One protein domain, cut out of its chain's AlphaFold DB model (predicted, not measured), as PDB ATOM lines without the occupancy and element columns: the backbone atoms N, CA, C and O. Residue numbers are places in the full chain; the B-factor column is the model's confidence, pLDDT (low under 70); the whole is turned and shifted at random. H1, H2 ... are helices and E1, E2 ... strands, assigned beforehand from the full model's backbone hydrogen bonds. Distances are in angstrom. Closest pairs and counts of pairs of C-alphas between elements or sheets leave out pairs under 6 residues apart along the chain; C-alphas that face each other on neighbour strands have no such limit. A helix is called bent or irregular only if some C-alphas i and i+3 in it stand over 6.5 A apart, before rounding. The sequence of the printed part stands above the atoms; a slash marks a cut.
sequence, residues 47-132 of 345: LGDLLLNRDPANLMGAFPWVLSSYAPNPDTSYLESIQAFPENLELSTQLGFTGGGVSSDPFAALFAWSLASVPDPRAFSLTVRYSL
ATOM      1  N   LEU A  47     -81.665  72.718 -38.945       92.69
ATOM      2  CA  LEU A  47     -81.928  71.311 -39.249       92.69
ATOM      3  C   LEU A  47     -81.485  70.907 -40.662       92.69
ATOM      4  O   LEU A  47     -81.563  69.724 -40.984       92.69
ATOM      5  N   GLY A  48     -81.017  71.836 -41.502       91.94
ATOM      6  CA  GLY A  48     -80.715  71.573 -42.912       91.94
ATOM      7  C   GLY A  48     -79.708  70.440 -43.100       91.94
ATOM      8  O   GLY A  48     -79.994  69.463 -43.789       91.94
ATOM      9  N   ASP A  49     -78.566  70.515 -42.409       89.94
ATOM     10  CA  ASP A  49     -77.541  69.464 -42.467       89.94
ATOM     11  C   ASP A  49     -78.066  68.117 -41.946       89.94
ATOM     12  O   ASP A  49     -77.833  67.072 -42.553       89.94
ATOM     13  N   LEU A  50     -78.824  68.139 -40.843       91.94
ATOM     14  CA  LEU A  50     -79.390  66.925 -40.258       91.94
ATOM     15  C   LEU A  50     -80.318  66.211 -41.246       91.94
ATOM     16  O   LEU A  50     -80.191  65.005 -41.435       91.94
ATOM     17  N   LEU A  51     -81.252  66.945 -41.847       92.50
ATOM     18  CA  LEU A  51     -82.315  66.371 -42.669       92.50
ATOM     19  C   LEU A  51     -81.824  65.951 -44.059       92.50
ATOM     20  O   LEU A  51     -82.342  64.976 -44.600       92.50
ATOM     21  N   LEU A  52     -80.844  66.666 -44.621       92.12
ATOM     22  CA  LEU A  52     -80.375  66.448 -45.993       92.12
ATOM     23  C   LEU A  52     -79.136  65.550 -46.079       92.12
ATOM     24  O   LEU A  52     -79.024  64.773 -47.023       92.12
ATOM     25  N   ASN A  53     -78.222  65.617 -45.102       87.31
ATOM     26  CA  ASN A  53     -76.905  64.976 -45.221       87.31
ATOM     27  C   ASN A  53     -76.639  63.877 -44.188       87.31
ATOM     28  O   ASN A  53     -75.766  63.039 -44.405       87.31
ATOM     29  N   ARG A  54     -77.340  63.874 -43.045       88.19
ATOM     30  CA  ARG A  54     -77.011  62.979 -41.917       88.19
ATOM     31  C   ARG A  54     -77.877  61.735 -41.784       88.19
ATOM     32  O   ARG A  54     -77.689  60.987 -40.824       88.19
ATOM     33  N   ASP A  55     -78.790  61.522 -42.725       89.19
ATOM     34  CA  ASP A  55     -79.618  60.319 -42.844       89.19
ATOM     35  C   ASP A  55     -80.251  59.843 -41.513       89.19
ATOM     36  O   ASP A  55     -80.015  58.719 -41.062       89.19
ATOM     37  N   PRO A  56     -81.066  60.679 -40.843       90.50
ATOM     38  CA  PRO A  56     -81.726  60.301 -39.591       90.50
ATOM     39  C   PRO A  56     -82.699  59.123 -39.749       90.50
ATOM     40  O   PRO A  56     -83.010  58.457 -38.762       90.50
ATOM     41  N   ALA A  57     -83.156  58.842 -40.973       89.31
ATOM     42  CA  ALA A  57     -83.970  57.676 -41.302       89.31
ATOM     43  C   ALA A  57     -83.149  56.381 -41.500       89.31
ATOM     44  O   ALA A  57     -83.744  55.311 -41.643       89.31
ATOM     45  N   ASN A  58     -81.810  56.450 -41.470       91.50
ATOM     46  CA  ASN A  58     -80.890  55.330 -41.697       91.50
ATOM     47  C   ASN A  58     -81.150  54.586 -43.026       91.50
ATOM     48  O   ASN A  58     -81.069  53.355 -43.108       91.50
ATOM     49  N   LEU A  59     -81.474  55.336 -44.079       91.00
ATOM     50  CA  LEU A  59     -81.676  54.827 -45.432       91.00
ATOM     51  C   LEU A  59     -80.414  54.157 -45.976       91.00
ATOM     52  O   LEU A  59     -80.504  53.107 -46.608       91.00
ATOM     53  N   MET A  60     -79.235  54.701 -45.683       88.62
ATOM     54  CA  MET A  60     -77.951  54.156 -46.134       88.62
ATOM     55  C   MET A  60     -77.640  52.801 -45.503       88.62
ATOM     56  O   MET A  60     -77.015  51.955 -46.138       88.62
ATOM     57  N   GLY A  61     -78.119  52.561 -44.281       88.06
ATOM     58  CA  GLY A  61     -78.056  51.242 -43.656       88.06
ATOM     59  C   GLY A  61     -79.049  50.241 -44.254       88.06
ATOM     60  O   GLY A  61     -78.782  49.040 -44.242       88.06
ATOM     61  N   ALA A  62     -80.182  50.713 -44.785       86.50
ATOM     62  CA  ALA A  62     -81.257  49.870 -45.312       86.50
ATOM     63  C   ALA A  62     -81.101  49.525 -46.804       86.50
ATOM     64  O   ALA A  62     -81.390  48.397 -47.211       86.50
ATOM     65  N   PHE A  63     -80.639  50.467 -47.630       86.75
ATOM     66  CA  PHE A  63     -80.575  50.317 -49.087       86.75
ATOM     67  C   PHE A  63     -79.768  49.108 -49.574       86.75
ATOM     68  O   PHE A  63     -80.274  48.431 -50.460       86.75
ATOM     69  N   PRO A  64     -78.608  48.736 -49.000       83.50
ATOM     70  CA  PRO A  64     -77.880  47.544 -49.449       83.50
ATOM     71  C   PRO A  64     -78.658  46.224 -49.309       83.50
ATOM     72  O   PRO A  64     -78.321  45.250 -49.977       83.50
ATOM     73  N   TRP A  65     -79.672  46.179 -48.438       77.50
ATOM     74  CA  TRP A  65     -80.486  44.987 -48.178       77.50
ATOM     75  C   TRP A  65     -81.788  44.952 -48.974       77.50
ATOM     76  O   TRP A  65     -82.320  43.876 -49.234       77.50
ATOM     77  N   VAL A  66     -82.333  46.124 -49.303       77.94
ATOM     78  CA  VAL A  66     -83.645  46.257 -49.952       77.94
ATOM     79  C   VAL A  66     -83.505  46.666 -51.413       77.94
ATOM     80  O   VAL A  66     -84.320  46.278 -52.233       77.94
ATOM     81  N   LEU A  67     -82.476  47.427 -51.753       80.62
ATOM     82  CA  LEU A  67     -82.172  47.916 -53.091       80.62
ATOM     83  C   LEU A  67     -80.726  47.512 -53.437       80.62
ATOM     84  O   LEU A  67     -80.294  46.390 -53.190       80.62
ATOM     85  N   SER A  68     -79.978  48.455 -53.998       80.50
ATOM     86  CA  SER A  68     -78.545  48.388 -54.251       80.50
ATOM     87  C   SER A  68     -77.822  49.431 -53.400       80.50
ATOM     88  O   SER A  68     -78.444  50.231 -52.699       80.50
ATOM     89  N   SER A  69     -76.498  49.482 -53.496       83.31
ATOM     90  CA  SER A  69     -75.730  50.580 -52.915       83.31
ATOM     91  C   SER A  69     -76.019  51.888 -53.657       83.31
ATOM     92  O   SER A  69     -75.659  52.050 -54.826       83.31
ATOM     93  N   TYR A  70     -76.650  52.826 -52.958       88.00
ATOM     94  CA  TYR A  70     -76.831  54.206 -53.393       88.00
ATOM     95  C   TYR A  70     -76.215  55.142 -52.364       88.00
ATOM     96  O   TYR A  70     -76.236  54.847 -51.171       88.00
ATOM     97  N   ALA A  71     -75.679  56.262 -52.834       89.31
ATOM     98  CA  ALA A  71     -75.167  57.337 -52.001       89.31
ATOM     99  C   ALA A  71     -76.051  58.584 -52.168       89.31
ATOM    100  O   ALA A  71     -76.585  58.799 -53.266       89.31
ATOM    101  N   PRO A  72     -76.217  59.402 -51.114       91.19
ATOM    102  CA  PRO A  72     -76.950  60.653 -51.214       91.19
ATOM    103  C   PRO A  72     -76.225  61.601 -52.173       91.19
ATOM    104  O   PRO A  72     -74.995  61.676 -52.186       91.19
ATOM    105  N   ASN A  73     -77.000  62.324 -52.972       92.38
ATOM    106  CA  ASN A  73     -76.531  63.374 -53.860       92.38
ATOM    107  C   ASN A  73     -77.044  64.729 -53.337       92.38
ATOM    108  O   ASN A  73     -78.232  65.031 -53.500       92.38
ATOM    109  N   PRO A  74     -76.180  65.549 -52.711       90.38
ATOM    110  CA  PRO A  74     -76.568  66.849 -52.167       90.38
ATOM    111  C   PRO A  74     -77.083  67.828 -53.230       90.38
ATOM    112  O   PRO A  74     -77.984  68.608 -52.942       90.38
ATOM    113  N   ASP A  75     -76.577  67.749 -54.466       93.31
ATOM    114  CA  ASP A  75     -76.941  68.674 -55.552       93.31
ATOM    115  C   ASP A  75     -78.397  68.504 -56.008       93.31
ATOM    116  O   ASP A  75     -78.980  69.395 -56.627       93.31
ATOM    117  N   THR A  76     -78.993  67.347 -55.712       93.38
ATOM    118  CA  THR A  76     -80.389  67.019 -56.025       93.38
ATOM    119  C   THR A  76     -81.239  66.801 -54.773       93.38
ATOM    120  O   THR A  76     -82.369  66.321 -54.881       93.38
ATOM    121  N   SER A  77     -80.717  67.176 -53.599       95.44
ATOM    122  CA  SER A  77     -81.410  67.064 -52.316       95.44
ATOM    123  C   SER A  77     -81.808  68.438 -51.778       95.44
ATOM    124  O   SER A  77     -80.978  69.337 -51.681       95.44
ATOM    125  N   TYR A  78     -83.075  68.617 -51.409       95.19
ATOM    126  CA  TYR A  78     -83.587  69.892 -50.903       95.19
ATOM    127  C   TYR A  78     -84.792  69.715 -49.975       95.19
ATOM    128  O   TYR A  78     -85.481  68.694 -49.981       95.19
ATOM    129  N   LEU A  79     -85.052  70.738 -49.159       95.56
ATOM    130  CA  LEU A  79     -86.270  70.826 -48.359       95.56
ATOM    131  C   LEU A  79     -87.431  71.251 -49.266       95.56
ATOM    132  O   LEU A  79     -87.380  72.316 -49.875       95.56
ATOM    133  N   GLU A  80     -88.452  70.411 -49.366       95.56
ATOM    134  CA  GLU A  80     -89.596  70.613 -50.256       95.56
ATOM    135  C   GLU A  80     -90.680  71.461 -49.583       95.56
ATOM    136  O   GLU A  80     -91.137  72.454 -50.146       95.56
ATOM    137  N   SER A  81     -91.086  71.094 -48.365       95.19
ATOM    138  CA  SER A  81     -92.163  71.789 -47.658       95.19
ATOM    139  C   SER A  81     -92.071  71.638 -46.145       95.19
ATOM    140  O   SER A  81     -91.553  70.647 -45.629       95.19
ATOM    141  N   ILE A  82     -92.648  72.606 -45.437       95.56
ATOM    142  CA  ILE A  82     -92.837  72.591 -43.985       95.56
ATOM    143  C   ILE A  82     -94.321  72.827 -43.712       95.56
ATOM    144  O   ILE A  82     -94.875  73.822 -44.178       95.56
ATOM    145  N   GLN A  83     -94.953  71.940 -42.948       95.56
ATOM    146  CA  GLN A  83     -96.324  72.114 -42.471       95.56
ATOM    147  C   GLN A  83     -96.320  72.107 -40.944       95.56
ATOM    148  O   GLN A  83     -95.871  71.147 -40.321       95.56
ATOM    149  N   ALA A  84     -96.799  73.191 -40.339       95.62
ATOM    150  CA  ALA A  84     -96.915  73.313 -38.893       95.62
ATOM    151  C   ALA A  84     -98.383  73.185 -38.481       95.62
ATOM    152  O   ALA A  84     -99.216  74.005 -38.869       95.62
ATOM    153  N   PHE A  85     -98.676  72.174 -37.674       95.38
ATOM    154  CA  PHE A  85     -99.979  71.927 -37.071       95.38
ATOM    155  C   PHE A  85     -99.916  72.204 -35.563       95.38
ATOM    156  O   PHE A  85     -98.828  72.334 -34.997       95.38
ATOM    157  N   PRO A  86    -101.065  72.278 -34.867       94.56
ATOM    158  CA  PRO A  86    -101.072  72.556 -33.431       94.56
ATOM    159  C   PRO A  86    -100.280  71.553 -32.577       94.56
ATOM    160  O   PRO A  86     -99.687  71.953 -31.578       94.56
ATOM    161  N   GLU A  87    -100.249  70.269 -32.957       94.38
ATOM    162  CA  GLU A  87     -99.621  69.197 -32.161       94.38
ATOM    163  C   GLU A  87     -98.456  68.481 -32.878       94.38
ATOM    164  O   GLU A  87     -97.783  67.636 -32.274       94.38
ATOM    165  N   ASN A  88     -98.175  68.820 -34.142       95.62
ATOM    166  CA  ASN A  88     -97.057  68.259 -34.899       95.62
ATOM    167  C   ASN A  88     -96.492  69.210 -35.963       95.62
ATOM    168  O   ASN A  88     -97.152  70.133 -36.432       95.62
ATOM    169  N   LEU A  89     -95.248  68.952 -36.348       95.81
ATOM    170  CA  LEU A  89     -94.544  69.595 -37.450       95.81
ATOM    171  C   LEU A  89     -94.161  68.521 -38.467       95.81
ATOM    172  O   LEU A  89     -93.527  67.530 -38.106       95.81
ATOM    173  N   GLU A  90     -94.508  68.735 -39.729       95.56
ATOM    174  CA  GLU A  90     -94.155  67.854 -40.837       95.56
ATOM    175  C   GLU A  90     -93.146  68.540 -41.751       95.56
ATOM    176  O   GLU A  90     -93.357  69.659 -42.226       95.56
ATOM    177  N   LEU A  91     -92.036  67.853 -42.002       95.94
ATOM    178  CA  LEU A  91     -90.944  68.327 -42.844       95.94
ATOM    179  C   LEU A  91     -90.796  67.369 -44.025       95.94
ATOM    180  O   LEU A  91     -90.462  66.202 -43.825       95.94
ATOM    181  N   SER A  92     -91.032  67.848 -45.246       96.12
ATOM    182  CA  SER A  92     -90.813  67.069 -46.469       96.12
ATOM    183  C   SER A  92     -89.461  67.426 -47.063       96.12
ATOM    184  O   SER A  92     -89.183  68.592 -47.343       96.12
ATOM    185  N   THR A  93     -88.619  66.420 -47.267       96.38
ATOM    186  CA  THR A  93     -87.357  66.546 -48.000       96.38
ATOM    187  C   THR A  93     -87.424  65.728 -49.272       96.38
ATOM    188  O   THR A  93     -87.820  64.563 -49.244       96.38
ATOM    189  N   GLN A  94     -86.987  66.312 -50.379       96.62
ATOM    190  CA  GLN A  94     -86.652  65.566 -51.574       96.62
ATOM    191  C   GLN A  94     -85.181  65.179 -51.462       96.62
ATOM    192  O   GLN A  94     -84.322  66.051 -51.512       96.62
ATOM    193  N   LEU A  95     -84.881  63.893 -51.291       95.44
ATOM    194  CA  LEU A  95     -83.507  63.395 -51.251       95.44
ATOM    195  C   LEU A  95     -83.159  62.749 -52.587       95.44
ATOM    196  O   LEU A  95     -83.874  61.868 -53.069       95.44
ATOM    197  N   GLY A  96     -82.072  63.200 -53.195       94.31
ATOM    198  CA  GLY A  96     -81.524  62.618 -54.406       94.31
ATOM    199  C   GLY A  96     -80.496  61.544 -54.086       94.31
ATOM    200  O   GLY A  96     -79.695  61.690 -53.167       94.31
ATOM    201  N   PHE A  97     -80.494  60.472 -54.868       92.81
ATOM    202  CA  PHE A  97     -79.561  59.366 -54.727       92.81
ATOM    203  C   PHE A  97     -78.922  59.033 -56.066       92.81
ATOM    204  O   PHE A  97     -79.587  59.009 -57.101       92.81
ATOM    205  N   THR A  98     -77.627  58.740 -56.036       92.25
ATOM    206  CA  THR A  98     -76.862  58.266 -57.195       92.25
ATOM    207  C   THR A  98     -76.100  57.008 -56.828       92.25
ATOM    208  O   THR A  98     -75.660  56.846 -55.690       92.25
ATOM    209  N   GLY A  99     -75.932  56.112 -57.789       86.38
ATOM    210  CA  GLY A  99     -75.235  54.851 -57.586       86.38
ATOM    211  C   GLY A  99     -75.896  53.759 -58.401       86.38
ATOM    212  O   GLY A  99     -76.052  53.890 -59.613       86.38
ATOM    213  N   GLY A 100     -76.276  52.681 -57.726       75.00
ATOM    214  CA  GLY A 100     -76.808  51.502 -58.388       75.00
ATOM    215  C   GLY A 100     -75.706  50.538 -58.833       75.00
ATOM    216  O   GLY A 100     -74.515  50.848 -58.857       75.00
ATOM    217  N   GLY A 101     -76.132  49.312 -59.126       64.62
ATOM    218  CA  GLY A 101     -75.266  48.155 -59.353       64.62
ATOM    219  C   GLY A 101     -75.829  46.921 -58.650       64.62
ATOM    220  O   GLY A 101     -76.523  47.039 -57.644       64.62
ATOM    221  N   VAL A 102     -75.577  45.725 -59.179       56.34
ATOM    222  CA  VAL A 102     -75.951  44.483 -58.483       56.34
ATOM    223  C   VAL A 102     -75.087  44.391 -57.227       56.34
ATOM    224  O   VAL A 102     -73.877  44.614 -57.313       56.34
ATOM    225  N   SER A 103     -75.687  44.110 -56.067       58.69
ATOM    226  CA  SER A 103     -74.912  43.861 -54.851       58.69
ATOM    227  C   SER A 103     -73.826  42.826 -55.157       58.69
ATOM    228  O   SER A 103     -74.103  41.774 -55.731       58.69
ATOM    229  N   SER A 104     -72.576  43.105 -54.781       56.84
ATOM    230  CA  SER A 104     -71.496  42.115 -54.914       56.84
ATOM    231  C   SER A 104     -71.699  40.911 -53.987       56.84
ATOM    232  O   SER A 104     -71.005  39.908 -54.127       56.84
ATOM    233  N   ASP A 105     -72.632  41.024 -53.039       64.56
ATOM    234  CA  ASP A 105     -73.136  39.938 -52.212       64.56
ATOM    235  C   ASP A 105     -74.231  39.155 -52.977       64.56
ATOM    236  O   ASP A 105     -75.308  39.708 -53.245       64.56
ATOM    237  N   PRO A 106     -73.985  37.875 -53.327       62.06
ATOM    238  CA  PRO A 106     -74.940  37.025 -54.036       62.06
ATOM    239  C   PRO A 106     -76.228  36.745 -53.253       62.06
ATOM    240  O   PRO A 106     -77.247  36.438 -53.862       62.06
ATOM    241  N   PHE A 107     -76.195  36.818 -51.919       64.31
ATOM    242  CA  PHE A 107     -77.362  36.589 -51.073       64.31
ATOM    243  C   PHE A 107     -78.252  37.832 -51.017       64.31
ATOM    244  O   PHE A 107     -79.466  37.714 -51.158       64.31
ATOM    245  N   ALA A 108     -77.661  39.025 -50.904       61.97
ATOM    246  CA  ALA A 108     -78.410  40.282 -50.985       61.97
ATOM    247  C   ALA A 108     -79.101  40.445 -52.353       61.97
ATOM    248  O   ALA A 108     -80.254  40.867 -52.417       61.97
ATOM    249  N   ALA A 109     -78.463  39.989 -53.437       61.78
ATOM    250  CA  ALA A 109     -79.021  40.052 -54.789       61.78
ATOM    251  C   ALA A 109     -80.321  39.239 -54.961       61.78
ATOM    252  O   ALA A 109     -81.120  39.556 -55.839       61.78
ATOM    253  N   LEU A 110     -80.559  38.211 -54.131       60.66
ATOM    254  CA  LEU A 110     -81.787  37.402 -54.162       60.66
ATOM    255  C   LEU A 110     -83.003  38.125 -53.566       60.66
ATOM    256  O   LEU A 110     -84.136  37.765 -53.880       60.66
ATOM    257  N   PHE A 111     -82.770  39.114 -52.701       59.22
ATOM    258  CA  PHE A 111     -83.814  39.873 -52.004       59.22
ATOM    259  C   PHE A 111     -83.868  41.345 -52.425       59.22
ATOM    260  O   PHE A 111     -84.778  42.058 -52.004       59.22
ATOM    261  N   ALA A 112     -82.920  41.792 -53.255       61.28
ATOM    262  CA  ALA A 112     -82.871  43.149 -53.771       61.28
ATOM    263  C   ALA A 112     -84.096  43.433 -54.649       61.28
ATOM    264  O   ALA A 112     -84.337  42.798 -55.680       61.28
ATOM    265  N   TRP A 113     -84.872  44.426 -54.238       65.88
ATOM    266  CA  TRP A 113     -85.979  44.962 -55.003       65.88
ATOM    267  C   TRP A 113     -85.390  45.799 -56.137       65.88
ATOM    268  O   TRP A 113     -84.563  46.687 -55.926       65.88
ATOM    269  N   SER A 114     -85.799  45.512 -57.370       66.94
ATOM    270  CA  SER A 114     -85.409  46.324 -58.522       66.94
ATOM    271  C   SER A 114     -86.180  47.648 -58.519       66.94
ATOM    272  O   SER A 114     -87.400  47.646 -58.344       66.94
ATOM    273  N   LEU A 115     -85.505  48.771 -58.800       75.50
ATOM    274  CA  LEU A 115     -86.141  50.068 -59.091       75.50
ATOM    275  C   LEU A 115     -86.761  50.085 -60.502       75.50
ATOM    276  O   LEU A 115     -86.540  51.003 -61.286       75.50
ATOM    277  N   ALA A 116     -87.545  49.061 -60.840       72.62
ATOM    278  CA  ALA A 116     -88.138  48.888 -62.166       72.62
ATOM    279  C   ALA A 116     -89.146  49.993 -62.544       72.62
ATOM    280  O   ALA A 116     -89.528  50.104 -63.706       72.62
ATOM    281  N   SER A 117     -89.591  50.796 -61.575       76.88
ATOM    282  CA  SER A 117     -90.467  51.954 -61.780       76.88
ATOM    283  C   SER A 117     -89.720  53.236 -62.168       76.88
ATOM    284  O   SER A 117     -90.370  54.208 -62.551       76.88
ATOM    285  N   VAL A 118     -88.385  53.261 -62.081       85.00
ATOM    286  CA  VAL A 118     -87.562  54.431 -62.422       85.00
ATOM    287  C   VAL A 118     -86.967  54.253 -63.828       85.00
ATOM    288  O   VAL A 118     -86.425  53.185 -64.115       85.00
ATOM    289  N   PRO A 119     -87.022  55.271 -64.716       86.62
ATOM    290  CA  PRO A 119     -86.514  55.150 -66.089       86.62
ATOM    291  C   PRO A 119     -85.013  54.843 -66.213       86.62
ATOM    292  O   PRO A 119     -84.618  54.100 -67.109       86.62
ATOM    293  N   ASP A 120     -84.174  55.407 -65.337       87.62
ATOM    294  CA  ASP A 120     -82.737  55.125 -65.257       87.62
ATOM    295  C   ASP A 120     -82.381  54.780 -63.801       87.62
ATOM    296  O   ASP A 120     -82.377  55.671 -62.955       87.62
ATOM    297  N   PRO A 121     -82.078  53.512 -63.475       86.56
ATOM    298  CA  PRO A 121     -81.860  53.083 -62.097       86.56
ATOM    299  C   PRO A 121     -80.521  53.561 -61.513       86.56
ATOM    300  O   PRO A 121     -80.223  53.253 -60.367       86.56
ATOM    301  N   ARG A 122     -79.685  54.300 -62.257       87.38
ATOM    302  CA  ARG A 122     -78.430  54.857 -61.712       87.38
ATOM    303  C   ARG A 122     -78.659  56.026 -60.758       87.38
ATOM    304  O   ARG A 122     -77.752  56.414 -60.019       87.38
ATOM    305  N   ALA A 123     -79.852  56.608 -60.786       90.12
ATOM    306  CA  ALA A 123     -80.246  57.665 -59.880       90.12
ATOM    307  C   ALA A 123     -81.751  57.621 -59.632       90.12
ATOM    308  O   ALA A 123     -82.532  57.275 -60.512       90.12
ATOM    309  N   PHE A 124     -82.164  58.011 -58.437       92.19
ATOM    310  CA  PHE A 124     -83.571  58.219 -58.132       92.19
ATOM    311  C   PHE A 124     -83.707  59.286 -57.055       92.19
ATOM    312  O   PHE A 124     -82.737  59.634 -56.379       92.19
ATOM    313  N   SER A 125     -84.917  59.802 -56.893       92.88
ATOM    314  CA  SER A 125     -85.239  60.735 -55.824       92.88
ATOM    315  C   SER A 125     -86.293  60.109 -54.920       92.88
ATOM    316  O   SER A 125     -87.237  59.478 -55.396       92.88
ATOM    317  N   LEU A 126     -86.116  60.263 -53.614       92.75
ATOM    318  CA  LEU A 126     -87.035  59.781 -52.596       92.75
ATOM    319  C   LEU A 126     -87.519  60.964 -51.773       92.75
ATOM    320  O   LEU A 126     -86.716  61.707 -51.212       92.75
ATOM    321  N   THR A 127     -88.833  61.124 -51.687       94.88
ATOM    322  CA  THR A 127     -89.425  62.064 -50.742       94.88
ATOM    323  C   THR A 127     -89.446  61.411 -49.366       94.88
ATOM    324  O   THR A 127     -90.097  60.384 -49.168       94.88
ATOM    325  N   VAL A 128     -88.724  61.996 -48.414       94.94
ATOM    326  CA  VAL A 128     -88.709  61.566 -47.014       94.94
ATOM    327  C   VAL A 128     -89.429  62.616 -46.194       94.94
ATOM    328  O   VAL A 128     -89.063  63.792 -46.222       94.94
ATOM    329  N   ARG A 129     -90.456  62.179 -45.464       93.88
ATOM    330  CA  ARG A 129     -91.218  63.028 -44.552       93.88
ATOM    331  C   ARG A 129     -90.829  62.722 -43.116       93.88
ATOM    332  O   ARG A 129     -90.893  61.571 -42.686       93.88
ATOM    333  N   TYR A 130     -90.442  63.759 -42.387       94.12
ATOM    334  CA  TYR A 130     -90.150  63.697 -40.964       94.12
ATOM    335  C   TYR A 130     -91.303  64.315 -40.185       94.12
ATOM    336  O   TYR A 130     -91.566  65.511 -40.301       94.12
ATOM    337  N   SER A 131     -91.946  63.481 -39.373       93.12
ATOM    338  CA  SER A 131     -93.038  63.867 -38.485       93.12
ATOM    339  C   SER A 131     -92.498  64.092 -37.077       93.12
ATOM    340  O   SER A 131     -91.942  63.183 -36.453       93.12
ATOM    341  N   LEU A 132     -92.644  65.315 -36.576       93.12
ATOM    342  CA  LEU A 132     -92.267  65.714 -35.226       93.12
ATOM    343  C   LEU A 132     -93.537  66.040 -34.445       93.12
ATOM    344  O   LEU A 132     -94.014  67.172 -34.449       93.12
TER     345      LEU A 132
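AT A GLANCE: This is residues 47 to 132 of the 345 residues of the protein "DUF5117 domain-containing protein" of Halomicronema hongdechloris C2206 (UniProt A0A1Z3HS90). What does the model look like? It is a long, twisted ribbon of three strands, with the short helix H1 packed over one face and H2 grazing it near the start of E1; the turn of the E1 and E2 hairpin makes one end of the long axis, and a loop region with the small helix H3 makes the other. What is it made of? The printed part has 86 residues with three named helices and three named strands, in the order H1 H2 E1 E2 H3 E3; the sheet runs E1 - E2 - E3, antiparallel throughout, and the class is mixed, helices and strands. How spread out is it? It is only just loose, close to compact, with a radius of gyration of the C-alphas of 14.5 A and spans of 48 by 23 by 23 A.

HOW THE PARTS SIT: How are the strands joined? E1, residues 70 to 84, and E2, residues 88 to 99, form a hairpin, with N 83 and O 90 2.9 A apart, within hydrogen-bond range. E3, residues 123 to 132, is the antiparallel neighbour of E2 at 160 degrees, with N 126 and O 95 2.8 A apart, also within range. E1 bends by 80 degrees at residue 75. Where are the helices? H1, residues 48 to 53, is on the sheet at a height of 8.1 A, over E2 and only just not over E1, on which 2 of its 6 C-alphas fall; its closest C-alpha pair with E1 is Leu 52 and Ser 77, 6.4 A. H2, residues 59 to 66, only grazes the sheet, and touches H3, residues 108 to 111, which is not on the sheet; their closest C-alphas, of Trp 65 and Ala 108, are 5.9 A apart. How do the helix backbones stand? In H1 every O i to N i+4 pair is within hydrogen-bond range, in H2 2 of 4 are, and H3 is too short for such a pair.

IN THESE COORDINATES: Where do the strands run? E1 starts at C-alpha 70 (-76.831, 54.206, -53.393) and is 31.3 A long, E2 is 34.2 A, and E3 is 28.6 A, ending at C-alpha 132 (-92.267, 65.714, -35.226). And the helices? H1 starts at C-alpha 48 (-80.715, 71.573, -42.912) and is 8.0 A long, H2 is 9.9 A and H3 5.5 A. H2 is only just irregular: C-alphas 61 and 64 are 6.9 A apart.

THE WHOLE: How far does it reach? The two C-alphas farthest apart, of Pro 86 and Pro 106, are 48.7 A apart. Is it continuous? The printed part has no cut, and the link from H3 to E3, 11 residues, is long. Where is confidence low? Residues 101 to 114 are under 70, while the mean pLDDT of the printed part is 85.6.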